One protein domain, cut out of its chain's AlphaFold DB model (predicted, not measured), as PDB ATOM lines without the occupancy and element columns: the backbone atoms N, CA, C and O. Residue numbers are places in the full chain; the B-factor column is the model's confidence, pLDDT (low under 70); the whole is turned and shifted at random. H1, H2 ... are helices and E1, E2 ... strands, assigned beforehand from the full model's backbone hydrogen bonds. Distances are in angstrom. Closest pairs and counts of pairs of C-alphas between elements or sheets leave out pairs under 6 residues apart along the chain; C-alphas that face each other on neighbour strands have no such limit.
ATOM      1  N   ASN A   4      21.093-106.225 137.003       80.56
ATOM      2  CA  ASN A   4      20.725-107.540 136.479       80.56
ATOM      3  C   ASN A   4      20.952-107.648 134.964       80.56
ATOM      4  O   ASN A   4      21.092-108.755 134.463       80.56
ATOM      5  N   GLY A   5      20.972-106.524 134.246       85.94
ATOM      6  CA  GLY A   5      21.158-106.482 132.799       85.94
ATOM      7  C   GLY A   5      21.259-105.047 132.290       85.94
ATOM      8  O   GLY A   5      20.801-104.118 132.965       85.94
ATOM      9  N   LEU A   6      21.864-104.888 131.116       92.12
ATOM     10  CA  LEU A   6      22.034-103.624 130.406       92.12
ATOM     11  C   LEU A   6      21.782-103.863 128.917       92.12
ATOM     12  O   LEU A   6      22.254-104.853 128.361       92.12
ATOM     13  N   SER A   7      21.051-102.958 128.278       92.81
ATOM     14  CA  SER A   7      20.874-102.931 126.826       92.81
ATOM     15  C   SER A   7      20.906-101.494 126.329       92.81
ATOM     16  O   SER A   7      20.413-100.596 127.014       92.81
ATOM     17  N   SER A   8      21.434-101.273 125.132       94.00
ATOM     18  CA  SER A   8      21.455 -99.957 124.496       94.00
ATOM     19  C   SER A   8      21.118-100.054 123.018       94.00
ATOM     20  O   SER A   8      21.476-101.035 122.368       94.00
ATOM     21  N   GLY A   9      20.464 -99.028 122.484       92.06
ATOM     22  CA  GLY A   9      20.163 -98.938 121.060       92.06
ATOM     23  C   GLY A   9      19.058 -97.936 120.757       92.06
ATOM     24  O   GLY A   9      18.575 -97.227 121.643       92.06
ATOM     25  N   VAL A  10      18.655 -97.898 119.489       89.62
ATOM     26  CA  VAL A  10      17.499 -97.116 119.042       89.62
ATOM     27  C   VAL A  10      16.221 -97.807 119.520       89.62
ATOM     28  O   VAL A  10      15.998 -98.978 119.213       89.62
ATOM     29  N   THR A  11      15.394 -97.104 120.293       86.19
ATOM     30  CA  THR A  11      14.163 -97.652 120.896       86.19
ATOM     31  C   THR A  11      12.891 -97.133 120.244       86.19
ATOM     32  O   THR A  11      11.907 -97.864 120.153       86.19
ATOM     33  N   LEU A  12      12.916 -95.891 119.765       85.94
ATOM     34  CA  LEU A  12      11.859 -95.293 118.963       85.94
ATOM     35  C   LEU A  12      12.493 -94.754 117.688       85.94
ATOM     36  O   LEU A  12      13.475 -94.022 117.759       85.94
ATOM     37  N   ASP A  13      11.943 -95.138 116.546       85.56
ATOM     38  CA  ASP A  13      12.399 -94.694 115.234       85.56
ATOM     39  C   ASP A  13      11.166 -94.398 114.384       85.56
ATOM     40  O   ASP A  13      10.407 -95.307 114.031       85.56
ATOM     41  N   VAL A  14      10.916 -93.114 114.146       86.62
ATOM     42  CA  VAL A  14       9.827 -92.613 113.302       86.62
ATOM     43  C   VAL A  14      10.405 -91.641 112.273       86.62
ATOM     44  O   VAL A  14      11.558 -91.240 112.383       86.62
ATOM     45  N   SER A  15       9.619 -91.248 111.268       82.06
ATOM     46  CA  SER A  15      10.098 -90.407 110.155       82.06
ATOM     47  C   SER A  15      10.768 -89.101 110.588       82.06
ATOM     48  O   SER A  15      11.651 -88.610 109.890       82.06
ATOM     49  N   ASP A  16      10.346 -88.545 111.725       89.00
ATOM     50  CA  ASP A  16      10.705 -87.185 112.130       89.00
ATOM     51  C   ASP A  16      11.804 -87.153 113.204       89.00
ATOM     52  O   ASP A  16      12.485 -86.139 113.358       89.00
ATOM     53  N   PHE A  17      11.964 -88.232 113.979       89.69
ATOM     54  CA  PHE A  17      12.971 -88.335 115.034       89.69
ATOM     55  C   PHE A  17      13.211 -89.785 115.463       89.69
ATOM     56  O   PHE A  17      12.335 -90.648 115.357       89.69
ATOM     57  N   SER A  18      14.381 -90.020 116.054       91.25
ATOM     58  CA  SER A  18      14.734 -91.292 116.680       91.25
ATOM     59  C   SER A  18      15.214 -91.057 118.112       91.25
ATOM     60  O   SER A  18      15.723 -89.988 118.451       91.25
ATOM     61  N   MET A  19      15.062 -92.064 118.967       93.00
ATOM     62  CA  MET A  19      15.501 -92.036 120.357       93.00
ATOM     63  C   MET A  19      16.530 -93.134 120.599       93.00
ATOM     64  O   MET A  19      16.255 -94.313 120.376       93.00
ATOM     65  N   PHE A  20      17.701 -92.746 121.102       94.31
ATOM     66  CA  PHE A  20      18.685 -93.673 121.649       94.31
ATOM     67  C   PHE A  20      18.421 -93.856 123.143       94.31
ATOM     68  O   PHE A  20      18.216 -92.880 123.867       94.31
ATOM     69  N   SER A  21      18.413 -95.092 123.630       95.00
ATOM     70  CA  SER A  21      18.204 -95.367 125.052       95.00
ATOM     71  C   SER A  21      19.227 -96.352 125.587       95.00
ATOM     72  O   SER A  21      19.634 -97.284 124.895       95.00
ATOM     73  N   ILE A  22      19.589 -96.161 126.855       95.94
ATOM     74  CA  ILE A  22      20.348 -97.112 127.665       95.94
ATOM     75  C   ILE A  22      19.406 -97.580 128.773       95.94
ATOM     76  O   ILE A  22      19.002 -96.795 129.629       95.94
ATOM     77  N   THR A  23      19.023 -98.851 128.742       95.88
ATOM     78  CA  THR A  23      18.107 -99.453 129.714       95.88
ATOM     79  C   THR A  23      18.889-100.342 130.664       95.88
ATOM     80  O   THR A  23      19.603-101.250 130.239       95.88
ATOM     81  N   VAL A  24      18.733-100.100 131.966       94.94
ATOM     82  CA  VAL A  24      19.441-100.829 133.020       94.94
ATOM     83  C   VAL A  24      18.436-101.427 133.996       94.94
ATOM     84  O   VAL A  24      17.633-100.718 134.596       94.94
ATOM     85  N   SER A  25      18.493-102.745 134.183       90.81
ATOM     86  CA  SER A  25      17.676-103.440 135.183       90.81
ATOM     87  C   SER A  25      18.390-103.435 136.533       90.81
ATOM     88  O   SER A  25      19.445-104.053 136.660       90.81
ATOM     89  N   LEU A  26      17.832-102.776 137.549       87.50
ATOM     90  CA  LEU A  26      18.491-102.577 138.847       87.50
ATOM     91  C   LEU A  26      18.248-103.731 139.838       87.50
ATOM     92  O   LEU A  26      17.215-104.404 139.805       87.50
ATOM     93  N   THR A  27      19.217-103.969 140.726       83.94
ATOM     94  CA  THR A  27      19.013-104.718 141.982       83.94
ATOM     95  C   THR A  27      18.517-103.763 143.079       83.94
ATOM     96  O   THR A  27      18.655-102.553 142.905       83.94
ATOM     97  N   PRO A  28      18.015-104.237 144.238       80.69
ATOM     98  CA  PRO A  28      17.671-103.341 145.353       80.69
ATOM     99  C   PRO A  28      18.852-102.458 145.789       80.69
ATOM    100  O   PRO A  28      18.725-101.248 145.949       80.69
ATOM    101  N   LYS A  29      20.056-103.044 145.860       83.25
ATOM    102  CA  LYS A  29      21.299-102.292 146.089       83.25
ATOM    103  C   LYS A  29      21.565-101.275 144.973       83.25
ATOM    104  O   LYS A  29      22.051-100.188 145.252       83.25
ATOM    105  N   GLY A  30      21.288-101.639 143.722       88.75
ATOM    106  CA  GLY A  30      21.411-100.744 142.576       88.75
ATOM    107  C   GLY A  30      20.434 -99.575 142.598       88.75
ATOM    108  O   GLY A  30      20.827 -98.483 142.223       88.75
ATOM    109  N   MET A  31      19.206 -99.775 143.079       88.56
ATOM    110  CA  MET A  31      18.222 -98.698 143.238       88.56
ATOM    111  C   MET A  31      18.685 -97.662 144.270       88.56
ATOM    112  O   MET A  31      18.636 -96.461 144.009       88.56
ATOM    113  N   ASN A  32      19.231 -98.124 145.399       87.25
ATOM    114  CA  ASN A  32      19.783 -97.246 146.439       87.25
ATOM    115  C   ASN A  32      21.040 -96.488 145.985       87.25
ATOM    116  O   ASN A  32      21.370 -95.447 146.536       87.25
ATOM    117  N   GLU A  33      21.758 -97.023 144.999       92.38
ATOM    118  CA  GLU A  33      23.027 -96.488 144.493       92.38
ATOM    119  C   GLU A  33      22.902 -96.028 143.030       92.38
ATOM    120  O   GLU A  33      23.889 -95.970 142.293       92.38
ATOM    121  N   ARG A  34      21.673 -95.716 142.595       92.69
ATOM    122  CA  ARG A  34      21.316 -95.406 141.201       92.69
ATOM    123  C   ARG A  34      22.149 -94.271 140.614       92.69
ATOM    124  O   ARG A  34      22.591 -94.370 139.473       92.69
ATOM    125  N   ASP A  35      22.458 -93.251 141.410       92.44
ATOM    126  CA  ASP A  35      23.226 -92.093 140.953       92.44
ATOM    127  C   ASP A  35      24.674 -92.473 140.617       92.44
ATOM    128  O   ASP A  35      25.239 -91.962 139.652       92.44
ATOM    129  N   LYS A  36      25.262 -93.445 141.336       94.31
ATOM    130  CA  LYS A  36      26.582 -94.001 140.989       94.31
ATOM    131  C   LYS A  36      26.542 -94.768 139.670       94.31
ATOM    132  O   LYS A  36      27.516 -94.755 138.927       94.31
ATOM    133  N   ILE A  37      25.437 -95.453 139.378       95.75
ATOM    134  CA  ILE A  37      25.267 -96.194 138.121       95.75
ATOM    135  C   ILE A  37      25.154 -95.216 136.953       95.75
ATOM    136  O   ILE A  37      25.835 -95.397 135.950       95.75
ATOM    137  N   ILE A  38      24.345 -94.162 137.097       95.75
ATOM    138  CA  ILE A  38      24.204 -93.107 136.083       95.75
ATOM    139  C   ILE A  38      25.553 -92.415 135.841       95.75
ATOM    140  O   ILE A  38      25.944 -92.212 134.693       95.75
ATOM    141  N   ASP A  39      26.311 -92.133 136.902       96.00
ATOM    142  CA  ASP A  39      27.665 -91.583 136.802       96.00
ATOM    143  C   ASP A  39      28.606 -92.486 135.987       96.00
ATOM    144  O   ASP A  39      29.288 -92.008 135.083       96.00
ATOM    145  N   LEU A  40      28.588 -93.803 136.234       96.50
ATOM    146  CA  LEU A  40      29.367 -94.777 135.459       96.50
ATOM    147  C   LEU A  40      28.933 -94.854 133.986       96.50
ATOM    148  O   LEU A  40      29.783 -95.051 133.120       96.50
ATOM    149  N   ILE A  41      27.642 -94.681 133.685       96.50
ATOM    150  CA  ILE A  41      27.142 -94.634 132.301       96.50
ATOM    151  C   ILE A  41      27.754 -93.439 131.562       96.50
ATOM    152  O   ILE A  41      28.307 -93.619 130.478       96.50
ATOM    153  N   PHE A  42      27.730 -92.239 132.149       96.38
ATOM    154  CA  PHE A  42      28.335 -91.056 131.524       96.38
ATOM    155  C   PHE A  42      29.861 -91.142 131.434       96.38
ATOM    156  O   PHE A  42      30.444 -90.677 130.453       96.38
ATOM    157  N   GLN A  43      30.516 -91.789 132.399       96.94
ATOM    158  CA  GLN A  43      31.937 -92.119 132.295       96.94
ATOM    159  C   GLN A  43      32.225 -93.065 131.118       96.94
ATOM    160  O   GLN A  43      33.188 -92.843 130.390       96.94
ATOM    161  N   TYR A  44      31.389 -94.082 130.885       96.25
ATOM    162  CA  TYR A  44      31.556 -95.006 129.760       96.25
ATOM    163  C   TYR A  44      31.268 -94.342 128.405       96.25
ATOM    164  O   TYR A  44      32.015 -94.542 127.453       96.25
ATOM    165  N   ILE A  45      30.244 -93.485 128.322       95.00
ATOM    166  CA  ILE A  45      30.001 -92.642 127.135       95.00
ATOM    167  C   ILE A  45      31.234 -91.775 126.848       95.00
ATOM    168  O   ILE A  45      31.697 -91.712 125.711       95.00
ATOM    169  N   SER A  46      31.817 -91.172 127.888       93.69
ATOM    170  CA  SER A  46      33.032 -90.359 127.763       93.69
ATOM    171  C   SER A  46      34.246 -91.184 127.325       93.69
ATOM    172  O   SER A  46      35.054 -90.702 126.538       93.69
ATOM    173  N   LEU A  47      34.366 -92.437 127.778       93.62
ATOM    174  CA  LEU A  47      35.419 -93.359 127.337       93.62
ATOM    175  C   LEU A  47      35.334 -93.614 125.826       93.62
ATOM    176  O   LEU A  47      36.354 -93.596 125.142       93.62
ATOM    177  N   ILE A  48      34.119 -93.803 125.302       92.06
ATOM    178  CA  ILE A  48      33.882 -93.969 123.862       92.06
ATOM    179  C   ILE A  48      34.219 -92.669 123.118       92.06
ATOM    180  O   ILE A  48      34.934 -92.711 122.120       92.06
ATOM    181  N   GLN A  49      33.784 -91.511 123.621       89.00
ATOM    182  CA  GLN A  49      34.106 -90.207 123.025       89.00
ATOM    183  C   GLN A  49      35.623 -89.965 122.943       89.00
ATOM    184  O   GLN A  49      36.118 -89.529 121.909       89.00
ATOM    185  N   GLN A  50      36.374 -90.304 123.996       85.81
ATOM    186  CA  GLN A  50      37.836 -90.160 124.041       85.81
ATOM    187  C   GLN A  50      38.581 -91.145 123.126       85.81
ATOM    188  O   GLN A  50      39.770 -90.956 122.877       85.81
ATOM    189  N   SER A  51      37.908 -92.187 122.626       84.94
ATOM    190  CA  SER A  51      38.485 -93.151 121.679       84.94
ATOM    191  C   SER A  51      38.410 -92.703 120.214       84.94
ATOM    192  O   SER A  51      38.999 -93.349 119.344       84.94
ATOM    193  N   LEU A  52      37.707 -91.600 119.929       82.56
ATOM    194  CA  LEU A  52      37.671 -91.011 118.593       82.56
ATOM    195  C   LEU A  52      39.036 -90.409 118.216       82.56
ATOM    196  O   LEU A  52      39.710 -89.819 119.067       82.56
ATOM    197  N   PRO A  53      39.441 -90.490 116.934       77.81
ATOM    198  CA  PRO A  53      40.599 -89.755 116.439       77.81
ATOM    199  C   PRO A  53      40.449 -88.249 116.689       77.81
ATOM    200  O   PRO A  53      39.348 -87.704 116.605       77.81
ATOM    201  N   SER A  54      41.563 -87.557 116.944       67.88
ATOM    202  CA  SER A  54      41.550 -86.094 117.082       67.88
ATOM    203  C   SER A  54      40.953 -85.435 115.825       67.88
ATOM    204  O   SER A  54      41.295 -85.851 114.714       67.88
ATOM    205  N   PRO A  55      40.146 -84.362 115.952       60.56
ATOM    206  CA  PRO A  55      39.615 -83.620 114.804       60.56
ATOM    207  C   PRO A  55      40.704 -83.080 113.861       60.56
ATOM    208  O   PRO A  55      40.434 -82.822 112.692       60.56
ATOM    209  N   ALA A  56      41.932 -82.913 114.367       57.03
ATOM    210  CA  ALA A  56      43.098 -82.451 113.613       57.03
ATOM    211  C   ALA A  56      43.916 -83.583 112.956       57.03
ATOM    212  O   ALA A  56      44.921 -83.285 112.314       57.03
ATOM    213  N   ALA A  57      43.526 -84.852 113.131       60.22
ATOM    214  CA  ALA A  57      44.197 -85.981 112.493       60.22
ATOM    215  C   ALA A  57      43.968 -85.940 110.974       60.22
ATOM    216  O   ALA A  57      42.830 -85.827 110.509       60.22
ATOM    217  N   PRO A  70      42.264 -97.028 114.417       78.69
ATOM    218  CA  PRO A  70      41.364 -96.635 115.495       78.69
ATOM    219  C   PRO A  70      40.472 -97.813 115.893       78.69
ATOM    220  O   PRO A  70      39.816 -98.400 115.035       78.69
ATOM    221  N   VAL A  71      40.397 -98.125 117.188       84.56
ATOM    222  CA  VAL A  71      39.657 -99.297 117.700       84.56
ATOM    223  C   VAL A  71      38.185 -99.319 117.259       84.56
ATOM    224  O   VAL A  71      37.627-100.371 116.973       84.56
ATOM    225  N   LEU A  72      37.560 -98.145 117.106       87.19
ATOM    226  CA  LEU A  72      36.185 -98.027 116.611       87.19
ATOM    227  C   LEU A  72      36.023 -98.519 115.166       87.19
ATOM    228  O   LEU A  72      34.968 -99.047 114.824       87.19
ATOM    229  N   LYS A  73      37.059 -98.376 114.328       88.56
ATOM    230  CA  LYS A  73      37.065 -98.946 112.977       88.56
ATOM    231  C   LYS A  73      37.126-100.470 113.040       88.56
ATOM    232  O   LYS A  73      36.395-101.122 112.309       88.56
ATOM    233  N   GLU A  74      37.927-101.029 113.944       90.25
ATOM    234  CA  GLU A  74      37.991-102.483 114.131       90.25
ATOM    235  C   GLU A  74      36.645-103.049 114.606       90.25
ATOM    236  O   GLU A  74      36.173-104.034 114.044       90.25
ATOM    237  N   TYR A  75      35.966-102.387 115.552       91.62
ATOM    238  CA  TYR A  75      34.607-102.778 115.958       91.62
ATOM    239  C   TYR A  75      33.590-102.645 114.826       91.62
ATOM    240  O   TYR A  75      32.724-103.503 114.669       91.62
ATOM    241  N   HIS A  76      33.677-101.578 114.031       91.44
ATOM    242  CA  HIS A  76      32.814-101.401 112.871       91.44
ATOM    243  C   HIS A  76      33.010-102.536 111.853       91.44
ATOM    244  O   HIS A  76      32.036-103.130 111.394       91.44
ATOM    245  N   ASP A  77      34.261-102.876 111.535       91.38
ATOM    246  CA  ASP A  77      34.599-103.950 110.599       91.38
ATOM    247  C   ASP A  77      34.186-105.328 111.143       91.38
ATOM    248  O   ASP A  77      33.696-106.171 110.386       91.38
ATOM    249  N   GLU A  78      34.295-105.542 112.456       92.62
ATOM    250  CA  GLU A  78      33.777-106.722 113.148       92.62
ATOM    251  C   GLU A  78      32.250-106.845 113.006       92.62
ATOM    252  O   GLU A  78      31.758-107.882 112.552       92.62
ATOM    253  N   ILE A  79      31.491-105.792 113.331       91.81
ATOM    254  CA  ILE A  79      30.023-105.791 113.222       91.81
ATOM    255  C   ILE A  79      29.598-106.005 111.764       91.81
ATOM    256  O   ILE A  79      28.697-106.804 111.497       91.81
ATOM    257  N   ARG A  80      30.272-105.343 110.816       91.69
ATOM    258  CA  ARG A  80      30.040-105.505 109.376       91.69
ATOM    259  C   ARG A  80      30.269-106.949 108.939       91.69
ATOM    260  O   ARG A  80      29.429-107.519 108.246       91.69
ATOM    261  N   ARG A  81      31.373-107.563 109.373       92.06
ATOM    262  CA  ARG A  81      31.701-108.961 109.071       92.06
ATOM    263  C   ARG A  81      30.668-109.920 109.654       92.06
ATOM    264  O   ARG A  81      30.197-110.794 108.935       92.06
ATOM    265  N   ILE A  82      30.283-109.748 110.917       92.62
ATOM    266  CA  ILE A  82      29.236-110.554 111.564       92.62
ATOM    267  C   ILE A  82      27.909-110.419 110.805       92.62
ATOM    268  O   ILE A  82      27.248-111.421 110.532       92.62
ATOM    269  N   GLY A  83      27.527-109.192 110.434       91.75
ATOM    270  CA  GLY A  83      26.333-108.916 109.638       91.75
ATOM    271  C   GLY A  83      26.348-109.645 108.295       91.75
ATOM    272  O   GLY A  83      25.375-110.323 107.967       91.75
ATOM    273  N   GLN A  84      27.464-109.564 107.565       92.06
ATOM    274  CA  GLN A  84      27.642-110.235 106.277       92.06
ATOM    275  C   GLN A  84      27.553-111.760 106.409       92.06
ATOM    276  O   GLN A  84      26.766-112.381 105.706       92.06
ATOM    277  N   ILE A  85      28.277-112.358 107.363       93.19
ATOM    278  CA  ILE A  85      28.236-113.808 107.608       93.19
ATOM    279  C   ILE A  85      26.795-114.256 107.917       93.19
ATOM    280  O   ILE A  85      26.302-115.235 107.358       93.19
ATOM    281  N   ASN A  86      26.088-113.523 108.784       91.00
ATOM    282  CA  ASN A  86      24.704-113.840 109.136       91.00
ATOM    283  C   ASN A  86      23.739-113.716 107.946       91.00
ATOM    284  O   ASN A  86      22.736-114.429 107.923       91.00
ATOM    285  N   PHE A  87      24.017-112.828 106.988       91.50
ATOM    286  CA  PHE A  87      23.259-112.720 105.743       91.50
ATOM    287  C   PHE A  87      23.531-113.901 104.813       91.50
ATOM    288  O   PHE A  87      22.585-114.573 104.397       91.50
ATOM    289  N   ASP A  88      24.812-114.167 104.545       91.75
ATOM    290  CA  ASP A  88      25.283-115.195 103.611       91.75
ATOM    291  C   ASP A  88      24.764-116.583 103.997       91.75
ATOM    292  O   ASP A  88      24.407-117.383 103.135       91.75
ATOM    293  N   PHE A  89      24.662-116.844 105.304       92.06
ATOM    294  CA  PHE A  89      24.175-118.108 105.859       92.06
ATOM    295  C   PHE A  89      22.813-117.975 106.551       92.06
ATOM    296  O   PHE A  89      22.485-118.750 107.463       92.06
ATOM    297  N   SER A  90      22.016-116.979 106.159       88.50
ATOM    298  CA  SER A  90      20.628-116.872 106.605       88.50
ATOM    299  C   SER A  90      19.803-118.035 106.049       88.50
ATOM    300  O   SER A  90      19.953-118.450 104.905       88.50
ATOM    301  N   GLU A  91      18.943-118.601 106.891       88.69
ATOM    302  CA  GLU A  91      18.040-119.681 106.493       88.69
ATOM    303  C   GLU A  91      16.647-119.117 106.223       88.69
ATOM    304  O   GLU A  91      16.252-118.097 106.802       88.69
ATOM    305  N   ASN A  92      15.881-119.810 105.384       83.50
ATOM    306  CA  ASN A  92      14.495-119.447 105.129       83.50
ATOM    307  C   ASN A  92      13.680-119.535 106.427       83.50
ATOM    308  O   ASN A  92      13.721-120.523 107.161       83.50
ATOM    309  N   GLY A  93      12.964-118.455 106.730       81.00
ATOM    310  CA  GLY A  93      12.059-118.378 107.871       81.00
ATOM    311  C   GLY A  93      10.613-118.669 107.483       81.00
ATOM    312  O   GLY A  93      10.307-118.978 106.336       81.00
ATOM    313  N   ASP A  94       9.715-118.494 108.451       84.12
ATOM    314  CA  ASP A  94       8.270-118.543 108.223       84.12
ATOM    315  C   ASP A  94       7.841-117.553 107.115       84.12
ATOM    316  O   ASP A  94       8.089-116.347 107.257       84.12
ATOM    317  N   PRO A  95       7.180-118.020 106.034       88.44
ATOM    318  CA  PRO A  95       6.762-117.178 104.918       88.44
ATOM    319  C   PRO A  95       5.847-116.032 105.344       88.44
ATOM    320  O   PRO A  95       5.920-114.945 104.773       88.44
ATOM    321  N   THR A  96       5.014-116.238 106.367       89.25
ATOM    322  CA  THR A  96       4.086-115.211 106.861       89.25
ATOM    323  C   THR A  96       4.850-114.064 107.520       89.25
ATOM    324  O   THR A  96       4.644-112.888 107.203       89.25
ATOM    325  N   SER A  97       5.786-114.405 108.404       87.44
ATOM    326  CA  SER A  97       6.680-113.464 109.076       87.44
ATOM    327  C   SER A  97       7.599-112.760 108.082       87.44
ATOM    328  O   SER A  97       7.803-111.549 108.189       87.44
ATOM    329  N   PHE A  98       8.111-113.490 107.087       89.94
ATOM    330  CA  PHE A  98       8.916-112.926 106.011       89.94
ATOM    331  C   PHE A  98       8.112-111.916 105.188       89.94
ATOM    332  O   PHE A  98       8.538-110.770 105.065       89.94
ATOM    333  N   ALA A  99       6.926-112.285 104.694       92.12
ATOM    334  CA  ALA A  99       6.069-111.402 103.905       92.12
ATOM    335  C   ALA A  99       5.685-110.135 104.683       92.12
ATOM    336  O   ALA A  99       5.817-109.028 104.165       92.12
ATOM    337  N   SER A 100       5.286-110.282 105.951       91.88
ATOM    338  CA  SER A 100       4.983-109.156 106.842       91.88
ATOM    339  C   SER A 100       6.205-108.249 107.061       91.88
ATOM    340  O   SER A 100       6.130-107.023 106.928       91.88
ATOM    341  N   GLY A 101       7.368-108.850 107.331       89.25
ATOM    342  CA  GLY A 101       8.626-108.137 107.522       89.25
ATOM    343  C   GLY A 101       9.080-107.380 106.273       89.25
ATOM    344  O   GLY A 101       9.485-106.221 106.383       89.25
ATOM    345  N   MET A 102       8.990-108.005 105.096       89.88
ATOM    346  CA  MET A 102       9.355-107.400 103.813       89.88
ATOM    347  C   MET A 102       8.376-106.306 103.399       89.88
ATOM    348  O   MET A 102       8.816-105.240 102.981       89.88
ATOM    349  N   ALA A 103       7.068-106.501 103.595       91.56
ATOM    350  CA  ALA A 103       6.066-105.475 103.311       91.56
ATOM    351  C   ALA A 103       6.363-104.167 104.062       91.56
ATOM    352  O   ALA A 103       6.285-103.087 103.485       91.56
ATOM    353  N   ARG A 104       6.799-104.257 105.326       87.62
ATOM    354  CA  ARG A 104       7.248-103.084 106.092       87.62
ATOM    355  C   ARG A 104       8.519-102.450 105.511       87.62
ATOM    356  O   ARG A 104       8.652-101.231 105.536       87.62
ATOM    357  N   ARG A 105       9.462-103.256 105.015       88.50
ATOM    358  CA  ARG A 105      10.732-102.765 104.453       88.50
ATOM    359  C   ARG A 105      10.570-102.092 103.093       88.50
ATOM    360  O   ARG A 105      11.370-101.211 102.802       88.50
ATOM    361  N   LEU A 106       9.544-102.435 102.310       89.94
ATOM    362  CA  LEU A 106       9.265-101.771 101.029       89.94
ATOM    363  C   LEU A 106       9.120-100.253 101.186       89.94
ATOM    364  O   LEU A 106       9.624 -99.513 100.354       89.94
ATOM    365  N   PHE A 107       8.514 -99.790 102.283       88.50
ATOM    366  CA  PHE A 107       8.395 -98.358 102.579       88.50
ATOM    367  C   PHE A 107       9.720 -97.704 102.992       88.50
ATOM    368  O   PHE A 107       9.881 -96.502 102.840       88.50
ATOM    369  N   LYS A 108      10.667 -98.475 103.543       85.56
ATOM    370  CA  LYS A 108      11.975 -97.956 103.977       85.56
ATOM    371  C   LYS A 108      12.978 -97.871 102.823       85.56
ATOM    372  O   LYS A 108      13.818 -96.983 102.828       85.56
ATOM    373  N   TYR A 109      12.885 -98.783 101.858       87.94
ATOM    374  CA  TYR A 109      13.773 -98.866 100.694       87.94
ATOM    375  C   TYR A 109      13.025 -98.547  99.390       87.94
ATOM    376  O   TYR A 109      13.290 -99.165  98.364       87.94
ATOM    377  N   GLU A 110      12.069 -97.610  99.424       87.62
ATOM    378  CA  GLU A 110      11.241 -97.255  98.258       87.62
ATOM    379  C   GLU A 110      12.092 -96.793  97.063       87.62
ATOM    380  O   GLU A 110      11.816 -97.166  95.925       87.62
ATOM    381  N   GLU A 111      13.165 -96.041  97.327       88.56
ATOM    382  CA  GLU A 111      14.084 -95.545  96.295       88.56
ATOM    383  C   GLU A 111      15.013 -96.641  95.743       88.56
ATOM    384  O   GLU A 111      15.350 -96.615  94.561       88.56
ATOM    385  N   ASN A 112      15.346 -97.654  96.558       88.81
ATOM    386  CA  ASN A 112      16.205 -98.785  96.183       88.81
ATOM    387  C   ASN A 112      15.567-100.149  96.530       88.81
ATOM    388  O   ASN A 112      16.104-100.891  97.359       88.81
ATOM    389  N   PRO A 113      14.458-100.570  95.884       87.25
ATOM    390  CA  PRO A 113      13.767-101.814  96.252       87.25
ATOM    391  C   PRO A 113      14.623-103.078  96.092       87.25
ATOM    392  O   PRO A 113      14.354-104.097  96.726       87.25
ATOM    393  N   GLN A 114      15.670-103.014  95.260       89.19
ATOM    394  CA  GLN A 114      16.632-104.106  95.073       89.19
ATOM    395  C   GLN A 114      17.443-104.403  96.347       89.19
ATOM    396  O   GLN A 114      17.933-105.516  96.517       89.19
ATOM    397  N   GLU A 115      17.536-103.446  97.273       89.38
ATOM    398  CA  GLU A 115      18.288-103.573  98.523       89.38
ATOM    399  C   GLU A 115      17.430-104.093  99.684       89.38
ATOM    400  O   GLU A 115      17.923-104.235 100.794       89.38
ATOM    401  N   ILE A 116      16.154-104.429  99.480       90.75
ATOM    402  CA  ILE A 116      15.225-104.736 100.583       90.75
ATOM    403  C   ILE A 116      15.695-105.862 101.532       90.75
ATOM    404  O   ILE A 116      15.396-105.855 102.737       90.75
ATOM    405  N   LEU A 117      16.434-106.836 100.992       88.25
ATOM    406  CA  LEU A 117      16.968-107.970 101.745       88.25
ATOM    407  C   LEU A 117      18.248-107.598 102.495       88.25
ATOM    408  O   LEU A 117      18.345-107.865 103.694       88.25
ATOM    409  N   ILE A 118      19.188-106.960 101.796       88.25
ATOM    410  CA  ILE A 118      20.550-106.698 102.277       88.25
ATOM    411  C   ILE A 118      20.696-105.339 102.975       88.25
ATOM    412  O   ILE A 118      21.588-105.168 103.792       88.25
ATOM    413  N   GLY A 119      19.802-104.386 102.723       86.56
ATOM    414  CA  GLY A 119      19.867-103.005 103.202       86.56
ATOM    415  C   GLY A 119      20.098-102.862 104.709       86.56
ATOM    416  O   GLY A 119      20.948-102.073 105.101       86.56
ATOM    417  N   PRO A 120      19.449-103.657 105.588       83.06
ATOM    418  CA  PRO A 120      19.730-103.609 107.028       83.06
ATOM    419  C   PRO A 120      21.141-104.063 107.439       83.06
ATOM    420  O   PRO A 120      21.494-103.936 108.607       83.06
ATOM    421  N   ILE A 121      21.891-104.662 106.515       84.38
ATOM    422  CA  ILE A 121      23.201-105.292 106.715       84.38
ATOM    423  C   ILE A 121      24.287-104.527 105.955       84.38
ATOM    424  O   ILE A 121      25.449-104.564 106.357       84.38
ATOM    425  N   LEU A 122      23.913-103.798 104.895       80.94
ATOM    426  CA  LEU A 122      24.783-102.848 104.213       80.94
ATOM    427  C   LEU A 122      25.228-101.766 105.200       80.94
ATOM    428  O   LEU A 122      24.546-100.773 105.434       80.94
ATOM    429  N   MET A 123      26.400-101.978 105.786       81.94
ATOM    430  CA  MET A 123      27.139-100.948 106.499       81.94
ATOM    431  C   MET A 123      28.148-100.365 105.521       81.94
ATOM    432  O   MET A 123      28.930-101.108 104.918       81.94
ATOM    433  N   GLU A 124      28.100 -99.052 105.318       81.44
ATOM    434  CA  GLU A 124      29.120 -98.322 104.564       81.44
ATOM    435  C   GLU A 124      30.434 -98.270 105.353       81.44
ATOM    436  O   GLU A 124      30.597 -98.948 106.362       81.44
ATOM    437  N   ASN A 125      31.425 -97.522 104.879       85.25
ATOM    438  CA  ASN A 125      32.630 -97.312 105.675       85.25
ATOM    439  C   ASN A 125      32.312 -96.426 106.886       85.25
ATOM    440  O   ASN A 125      31.469 -95.537 106.799       85.25
ATOM    441  N   LEU A 126      33.016 -96.655 107.997       86.06
ATOM    442  CA  LEU A 126      32.846 -95.855 109.206       86.06
ATOM    443  C   LEU A 126      33.116 -94.371 108.919       86.06
ATOM    444  O   LEU A 126      34.240 -93.992 108.584       86.06
ATOM    445  N   ASP A 127      32.096 -93.540 109.119       89.19
ATOM    446  CA  ASP A 127      32.209 -92.085 109.073       89.19
ATOM    447  C   ASP A 127      32.443 -91.547 110.493       89.19
ATOM    448  O   ASP A 127      31.544 -91.528 111.347       89.19
ATOM    449  N   PHE A 128      33.679 -91.124 110.759       85.94
ATOM    450  CA  PHE A 128      34.064 -90.569 112.056       85.94
ATOM    451  C   PHE A 128      33.381 -89.231 112.362       85.94
ATOM    452  O   PHE A 128      33.120 -88.960 113.532       85.94
ATOM    453  N   ASP A 129      33.047 -88.425 111.353       88.12
ATOM    454  CA  ASP A 129      32.429 -87.113 111.548       88.12
ATOM    455  C   ASP A 129      30.948 -87.268 111.930       88.12
ATOM    456  O   ASP A 129      30.456 -86.584 112.833       88.12
ATOM    457  N   ILE A 130      30.228 -88.198 111.290       90.25
ATOM    458  CA  ILE A 130      28.856 -88.563 111.682       90.25
ATOM    459  C   ILE A 130      28.859 -89.198 113.073       90.25
ATOM    460  O   ILE A 130      28.051 -88.820 113.925       90.25
ATOM    461  N   THR A 131      29.783 -90.128 113.326       89.56
ATOM    462  CA  THR A 131      29.910 -90.796 114.630       89.56
ATOM    463  C   THR A 131      30.164 -89.783 115.744       89.56
ATOM    464  O   THR A 131      29.509 -89.838 116.786       89.56
ATOM    465  N   GLN A 132      31.054 -88.814 115.511       89.12
ATOM    466  CA  GLN A 132      31.318 -87.731 116.450       89.12
ATOM    467  C   GLN A 132      30.052 -86.911 116.728       89.12
ATOM    468  O   GLN A 132      29.684 -86.748 117.890       89.12
ATOM    469  N   LYS A 133      29.335 -86.464 115.689       91.69
ATOM    470  CA  LYS A 133      28.085 -85.697 115.850       91.69
ATOM    471  C   LYS A 133      27.026 -86.463 116.646       91.69
ATOM    472  O   LYS A 133      26.346 -85.872 117.480       91.69
ATOM    473  N   LEU A 134      26.881 -87.770 116.416       91.31
ATOM    474  CA  LEU A 134      25.940 -88.608 117.167       91.31
ATOM    475  C   LEU A 134      26.360 -88.770 118.633       91.31
ATOM    476  O   LEU A 134      25.521 -88.677 119.526       91.31
ATOM    477  N   LEU A 135      27.653 -88.971 118.902       90.19
ATOM    478  CA  LEU A 135      28.177 -89.075 120.267       90.19
ATOM    479  C   LEU A 135      28.106 -87.747 121.034       90.19
ATOM    480  O   LEU A 135      27.935 -87.769 122.253       90.19
ATOM    481  N   GLU A 136      28.189 -86.605 120.351       90.94
ATOM    482  CA  GLU A 136      27.970 -85.274 120.936       90.94
ATOM    483  C   GLU A 136      26.517 -85.077 121.408       90.94
ATOM    484  O   GLU A 136      26.282 -84.353 122.376       90.94
ATOM    485  N   LEU A 137      25.539 -85.768 120.801       93.75
ATOM    486  CA  LEU A 137      24.147 -85.769 121.276       93.75
ATOM    487  C   LEU A 137      23.958 -86.569 122.572       93.75
ATOM    488  O   LEU A 137      22.981 -86.330 123.285       93.75
ATOM    489  N   LEU A 138      24.880 -87.477 122.913       93.50
ATOM    490  CA  LEU A 138      24.883 -88.226 124.178       93.50
ATOM    491  C   LEU A 138      25.465 -87.390 125.335       93.50
ATOM    492  O   LEU A 138      26.231 -87.876 126.166       93.50
ATOM    493  N   HIS A 139      25.100 -86.111 125.385       92.44
ATOM    494  CA  HIS A 139      25.504 -85.168 126.419       92.44
ATOM    495  C   HIS A 139      24.477 -85.136 127.571       92.44
ATOM    496  O   HIS A 139      23.275 -85.217 127.310       92.44
ATOM    497  N   PRO A 140      24.900 -84.944 128.840       93.50
ATOM    498  CA  PRO A 140      24.007 -84.814 129.997       93.50
ATOM    499  C   PRO A 140      22.801 -83.888 129.814       93.50
ATOM    500  O   PRO A 140      21.700 -84.219 130.239       93.50
ATOM    501  N   SER A 141      22.986 -82.746 129.148       93.50
ATOM    502  CA  SER A 141      21.914 -81.765 128.912       93.50
ATOM    503  C   SER A 141      20.829 -82.241 127.942       93.50
ATOM    504  O   SER A 141      19.803 -81.581 127.818       93.50
ATOM    505  N   ASN A 142      21.064 -83.343 127.228       94.81
ATOM    506  CA  ASN A 142      20.126 -83.952 126.291       94.81
ATOM    507  C   ASN A 142      19.521 -85.259 126.847       94.81
ATOM    508  O   ASN A 142      18.845 -85.994 126.130       94.81
ATOM    509  N   ALA A 143      19.788 -85.588 128.115       93.56
ATOM    510  CA  ALA A 143      19.359 -86.840 128.720       93.56
ATOM    511  C   ALA A 143      17.960 -86.739 129.348       93.56
ATOM    512  O   ALA A 143      17.671 -85.831 130.128       93.56
ATOM    513  N   LEU A 144      17.122 -87.745 129.086       94.69
ATOM    514  CA  LEU A 144      15.896 -88.018 129.834       94.69
ATOM    515  C   LEU A 144      16.095 -89.291 130.662       94.69
ATOM    516  O   LEU A 144      16.219 -90.384 130.111       94.69
ATOM    517  N   ILE A 145      16.111 -89.160 131.988       94.38
ATOM    518  CA  ILE A 145      16.326 -90.285 132.905       94.38
ATOM    519  C   ILE A 145      14.983 -90.704 133.501       94.38
ATOM    520  O   ILE A 145      14.352 -89.942 134.229       94.38
ATOM    521  N   THR A 146      14.553 -91.932 133.208       93.88
ATOM    522  CA  THR A 146      13.350 -92.534 133.801       93.88
ATOM    523  C   THR A 146      13.757 -93.581 134.830       93.88
ATOM    524  O   THR A 146      14.517 -94.496 134.517       93.88
ATOM    525  N   ILE A 147      13.234 -93.466 136.052       91.25
ATOM    526  CA  ILE A 147      13.450 -94.430 137.137       91.25
ATOM    527  C   ILE A 147      12.102 -95.070 137.467       91.25
ATOM    528  O   ILE A 147      11.140 -94.372 137.778       91.25
ATOM    529  N   THR A 148      12.032 -96.398 137.400       89.56
ATOM    530  CA  THR A 148      10.833 -97.164 137.758       89.56
ATOM    531  C   THR A 148      11.081 -97.918 139.056       89.56
ATOM    532  O   THR A 148      11.878 -98.854 139.084       89.56
ATOM    533  N   ASP A 149      10.380 -97.514 140.113       84.12
ATOM    534  CA  ASP A 149      10.448 -98.120 141.440       84.12
ATOM    535  C   ASP A 149       9.037 -98.554 141.893       84.12
ATOM    536  O   ASP A 149       8.194 -97.698 142.169       84.12
ATOM    537  N   PRO A 150       8.741 -99.868 141.929       72.50
ATOM    538  CA  PRO A 150       7.455-100.380 142.399       72.50
ATOM    539  C   PRO A 150       7.168-100.072 143.875       72.50
ATOM    540  O   PRO A 150       6.004 -99.900 144.238       72.50
ATOM    541  N   ASP A 151       8.205 -99.981 144.713       70.50
ATOM    542  CA  ASP A 151       8.072 -99.792 146.162       70.50
ATOM    543  C   ASP A 151       7.820 -98.316 146.511       70.50
ATOM    544  O   ASP A 151       7.162 -98.005 147.507       70.50
ATOM    545  N   TRP A 176       3.144 -85.843 143.109       80.50
ATOM    546  CA  TRP A 176       2.866 -86.940 142.186       80.50
ATOM    547  C   TRP A 176       1.724 -86.592 141.222       80.50
ATOM    548  O   TRP A 176       0.720 -85.991 141.600       80.50
ATOM    549  N   GLN A 177       1.886 -86.993 139.969       86.31
ATOM    550  CA  GLN A 177       0.908 -86.892 138.892       86.31
ATOM    551  C   GLN A 177       0.404 -88.289 138.529       86.31
ATOM    552  O   GLN A 177       1.037 -89.297 138.848       86.31
ATOM    553  N   GLN A 178      -0.737 -88.352 137.847       87.06
ATOM    554  CA  GLN A 178      -1.324 -89.599 137.379       87.06
ATOM    555  C   GLN A 178      -1.496 -89.548 135.862       87.06
ATOM    556  O   GLN A 178      -2.137 -88.640 135.332       87.06
ATOM    557  N   GLU A 179      -0.916 -90.522 135.165       92.31
ATOM    558  CA  GLU A 179      -1.097 -90.684 133.725       92.31
ATOM    559  C   GLU A 179      -2.568 -91.018 133.426       92.31
ATOM    560  O   GLU A 179      -3.202 -91.811 134.123       92.31
ATOM    561  N   LYS A 180      -3.124 -90.379 132.397       91.62
ATOM    562  CA  LYS A 180      -4.558 -90.344 132.106       91.62
ATOM    563  C   LYS A 180      -5.170 -91.713 131.790       91.62
ATOM    564  O   LYS A 180      -6.321 -91.942 132.156       91.62
ATOM    565  N   TRP A 181      -4.474 -92.571 131.053       91.44
ATOM    566  CA  TRP A 181      -5.069 -93.764 130.442       91.44
ATOM    567  C   TRP A 181      -4.862 -95.034 131.263       91.44
ATOM    568  O   TRP A 181      -5.783 -95.835 131.403       91.44
ATOM    569  N   TYR A 182      -3.670 -95.204 131.824       84.62
ATOM    570  CA  TYR A 182      -3.278 -96.362 132.625       84.62
ATOM    571  C   TYR A 182      -3.271 -96.061 134.122       84.62
ATOM    572  O   TYR A 182      -3.126 -96.975 134.934       84.62
ATOM    573  N   GLY A 183      -3.417 -94.790 134.509       84.31
ATOM    574  CA  GLY A 183      -3.440 -94.390 135.910       84.31
ATOM    575  C   GLY A 183      -2.082 -94.502 136.603       84.31
ATOM    576  O   GLY A 183      -2.047 -94.526 137.833       84.31
ATOM    577  N   ALA A 184      -0.981 -94.600 135.849       84.88
ATOM    578  CA  ALA A 184       0.362 -94.735 136.403       84.88
ATOM    579  C   ALA A 184       0.754 -93.470 137.183       84.88
ATOM    580  O   ALA A 184       0.702 -92.362 136.644       84.88
ATOM    581  N   LYS A 185       1.144 -93.630 138.452       85.94
ATOM    582  CA  LYS A 185       1.656 -92.534 139.286       85.94
ATOM    583  C   LYS A 185       3.095 -92.206 138.859       85.94
ATOM    584  O   LYS A 185       3.917 -93.114 138.762       85.94
ATOM    585  N   TYR A 186       3.412 -90.934 138.624       87.75
ATOM    586  CA  TYR A 186       4.767 -90.484 138.278       87.75
ATOM    587  C   TYR A 186       5.079 -89.097 138.851       87.75
ATOM    588  O   TYR A 186       4.185 -88.366 139.268       87.75
ATOM    589  N   ARG A 187       6.356 -88.713 138.843       86.06
ATOM    590  CA  ARG A 187       6.817 -87.353 139.146       86.06
ATOM    591  C   ARG A 187       7.945 -86.967 138.197       86.06
ATOM    592  O   ARG A 187       8.612 -87.841 137.648       86.06
ATOM    593  N   GLN A 188       8.168 -85.670 138.032       88.38
ATOM    594  CA  GLN A 188       9.218 -85.128 137.173       88.38
ATOM    595  C   GLN A 188      10.028 -84.089 137.954       88.38
ATOM    596  O   GLN A 188       9.450 -83.256 138.648       88.38
ATOM    597  N   LYS A 189      11.358 -84.153 137.839       88.44
ATOM    598  CA  LYS A 189      12.316 -83.239 138.475       88.44
ATOM    599  C   LYS A 189      13.402 -82.888 137.458       88.44
ATOM    600  O   LYS A 189      13.814 -83.753 136.687       88.44
ATOM    601  N   GLU A 190      13.836 -81.631 137.445       91.19
ATOM    602  CA  GLU A 190      14.999 -81.216 136.654       91.19
ATOM    603  C   GLU A 190      16.288 -81.770 137.275       91.19
ATOM    604  O   GLU A 190      16.415 -81.861 138.499       91.19
ATOM    605  N   ILE A 191      17.245 -82.164 136.434       91.69
ATOM    606  CA  ILE A 191      18.545 -82.672 136.888       91.69
ATOM    607  C   ILE A 191      19.351 -81.502 137.467       91.69
ATOM    608  O   ILE A 191      19.404 -80.430 136.867       91.69
ATOM    609  N   ASP A 192      19.997 -81.709 138.619       92.94
ATOM    610  CA  ASP A 192      20.831 -80.686 139.258       92.94
ATOM    611  C   ASP A 192      21.948 -80.208 138.298       92.94
ATOM    612  O   ASP A 192      22.722 -81.038 137.800       92.94
ATOM    613  N   PRO A 193      22.078 -78.890 138.046       94.56
ATOM    614  CA  PRO A 193      23.137 -78.334 137.209       94.56
ATOM    615  C   PRO A 193      24.558 -78.764 137.593       94.56
ATOM    616  O   PRO A 193      25.376 -78.984 136.701       94.56
ATOM    617  N   GLN A 194      24.857 -78.939 138.884       94.81
ATOM    618  CA  GLN A 194      26.176 -79.392 139.343       94.81
ATOM    619  C   GLN A 194      26.447 -80.844 138.943       94.81
ATOM    620  O   GLN A 194      27.570 -81.202 138.586       94.81
ATOM    621  N   VAL A 195      25.413 -81.686 138.975       94.06
ATOM    622  CA  VAL A 195      25.501 -83.085 138.544       94.06
ATOM    623  C   VAL A 195      25.697 -83.156 137.029       94.06
ATOM    624  O   VAL A 195      26.567 -83.890 136.561       94.06
ATOM    625  N   MET A 196      24.969 -82.335 136.264       94.06
ATOM    626  CA  MET A 196      25.175 -82.224 134.815       94.06
ATOM    627  C   MET A 196      26.595 -81.753 134.468       94.06
ATOM    628  O   MET A 196      27.229 -82.334 133.587       94.06
ATOM    629  N   GLU A 197      27.122 -80.744 135.172       94.88
ATOM    630  CA  GLU A 197      28.492 -80.249 134.977       94.88
ATOM    631  C   GLU A 197      29.541 -81.315 135.327       94.88
ATOM    632  O   GLU A 197      30.530 -81.485 134.603       94.88
ATOM    633  N   LYS A 198      29.314 -82.086 136.398       95.50
ATOM    634  CA  LYS A 198      30.165 -83.224 136.760       95.50
ATOM    635  C   LYS A 198      30.215 -84.251 135.627       95.50
ATOM    636  O   LYS A 198      31.307 -84.632 135.211       95.50
ATOM    637  N   TRP A 199      29.066 -84.674 135.102       95.69
ATOM    638  CA  TRP A 199      29.017 -85.657 134.017       95.69
ATOM    639  C   TRP A 199      29.671 -85.138 132.730       95.69
ATOM    640  O   TRP A 199      30.446 -85.860 132.106       95.69
ATOM    641  N   ALA A 200      29.451 -83.868 132.374       93.56
ATOM    642  CA  ALA A 200      30.089 -83.234 131.216       93.56
ATOM    643  C   ALA A 200      31.622 -83.124 131.369       93.56
ATOM    644  O   ALA A 200      32.372 -83.154 130.388       93.56
ATOM    645  N   SER A 201      32.114 -83.034 132.608       94.44
ATOM    646  CA  SER A 201      33.545 -82.920 132.895       94.44
ATOM    647  C   SER A 201      34.343 -84.181 132.534       94.44
ATOM    648  O   SER A 201      35.528 -84.050 132.219       94.44
ATOM    649  N   TYR A 202      33.720 -85.367 132.504       93.19
ATOM    650  CA  TYR A 202      34.360 -86.599 132.016       93.19
ATOM    651  C   TYR A 202      34.666 -86.527 130.514       93.19
ATOM    652  O   TYR A 202      35.799 -86.785 130.109       93.19
ATOM    653  N   GLY A 203      33.702 -86.094 129.693       84.62
ATOM    654  CA  GLY A 203      33.881 -85.951 128.242       84.62
ATOM    655  C   GLY A 203      34.971 -84.936 127.883       84.62
ATOM    656  O   GLY A 203      35.784 -85.175 126.998       84.62
ATOM    657  N   SER A 204      35.069 -83.839 128.644       84.19
ATOM    658  CA  SER A 204      36.125 -82.824 128.465       84.19
ATOM    659  C   SER A 204      37.517 -83.226 128.989       84.19
ATOM    660  O   SER A 204      38.453 -82.434 128.890       84.19
ATOM    661  N   GLY A 205      37.657 -84.406 129.604       83.44
ATOM    662  CA  GLY A 205      38.912 -84.878 130.203       83.44
ATOM    663  C   GLY A 205      39.327 -84.158 131.496       83.44
ATOM    664  O   GLY A 205      40.425 -84.389 131.999       83.44
TER     665      GLY A 205
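This is residues 4 to 57, 70 to 151 and 176 to 205 of the 785 residues of the protein "Hypothetical protein" of Ditylum brightwellii (UniProt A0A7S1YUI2). The model is a loose, open C, with helices H4, H3, H5 and H2 following one another round it and the hairpin of strands E1 and E2 in its hollow. H6 packs on H2, H4 lies at one end of the C, and the loops of residues 138 to 151 and 176 to 192 make the other; residues 89 to 101 and 179 to 184 stick out. The printed part has 166 residues with two named strands and six named helices, in the order E1, E2, H1, H2, H3, H4, H5, H6; the sheet, order E1 - E2, is antiparallel and the class is mixed, helices and strands. The whole is loose, with a radius of gyration of the C-alphas of 20.2 A and spans of 52 by 51 by 31 A.

E1, residues 4 to 13, and E2, residues 18 to 26, form an antiparallel hairpin at 165 degrees over a tight link. N 7 and O 23, 3.0 A, and N 21 and O 9, 2.9 A, are within hydrogen-bond range. E1 bends by 54 degrees at residue 9. E2 and H2, residues 34 to 50, are near each other, with 7 pairs of C-alphas within 10 A. H1, residues 28 to 32, is close to H2 but not clearly touching; their closest C-alphas, those of Gly 30 and Ile 37, are 7.4 A apart. H6, residues 193 to 203, touches H2, closest at the C-alphas of Ser 46 and Gly 203, 4.5 A. They run the same way at a steep tilt of 36 degrees, only just steep. H5, residues 128 to 137, only just touches H2, with 3 pairs of C-alphas within 8 A, through residues 45 to 49 of H2 alone; the closest are those of Gln 49 and Leu 135, 6.6 A. These two run opposite ways at a shallow tilt of 22 degrees. H3, residues 71 to 88, is apart from H4, residues 95 to 106, and from H2 and H5; H4 is apart from H2 and H5 as well. Every O i to N i+4 pair is within hydrogen-bond range in H1, H2, H3, H4 and H5; in H6, 5 of 7 are.

E1 begins at C-alpha 4, (20.725, -107.540, 136.479), and is 26.2 A long; E2 is 25.2 A long. H3 measures 25.6 A, H2 24.4 A, H4 16.1 A, H6 15.9 A and H5 14.4 A; H1 has five residues. H4 begins at C-alpha 95, (6.762, -117.178, 104.918). H6 ends at C-alpha 203, (33.881, -85.951, 128.242).

The two C-alphas farthest apart, those of Pro 95 and Gln 194, are 54.7 A apart. Residues 58 to 69 are not printed, with 11.4 A between C-alphas 57 and 70; residues 152 to 175 are not printed either, with 14.4 A between C-alphas 151 and 176. The link from H4 to H5, 21 residues, is long. Residues 177 to 178 pair with residues 185 to 186, antiparallel. The mean pLDDT of the printed part is 88.8, and residues 54 to 57 are under 70.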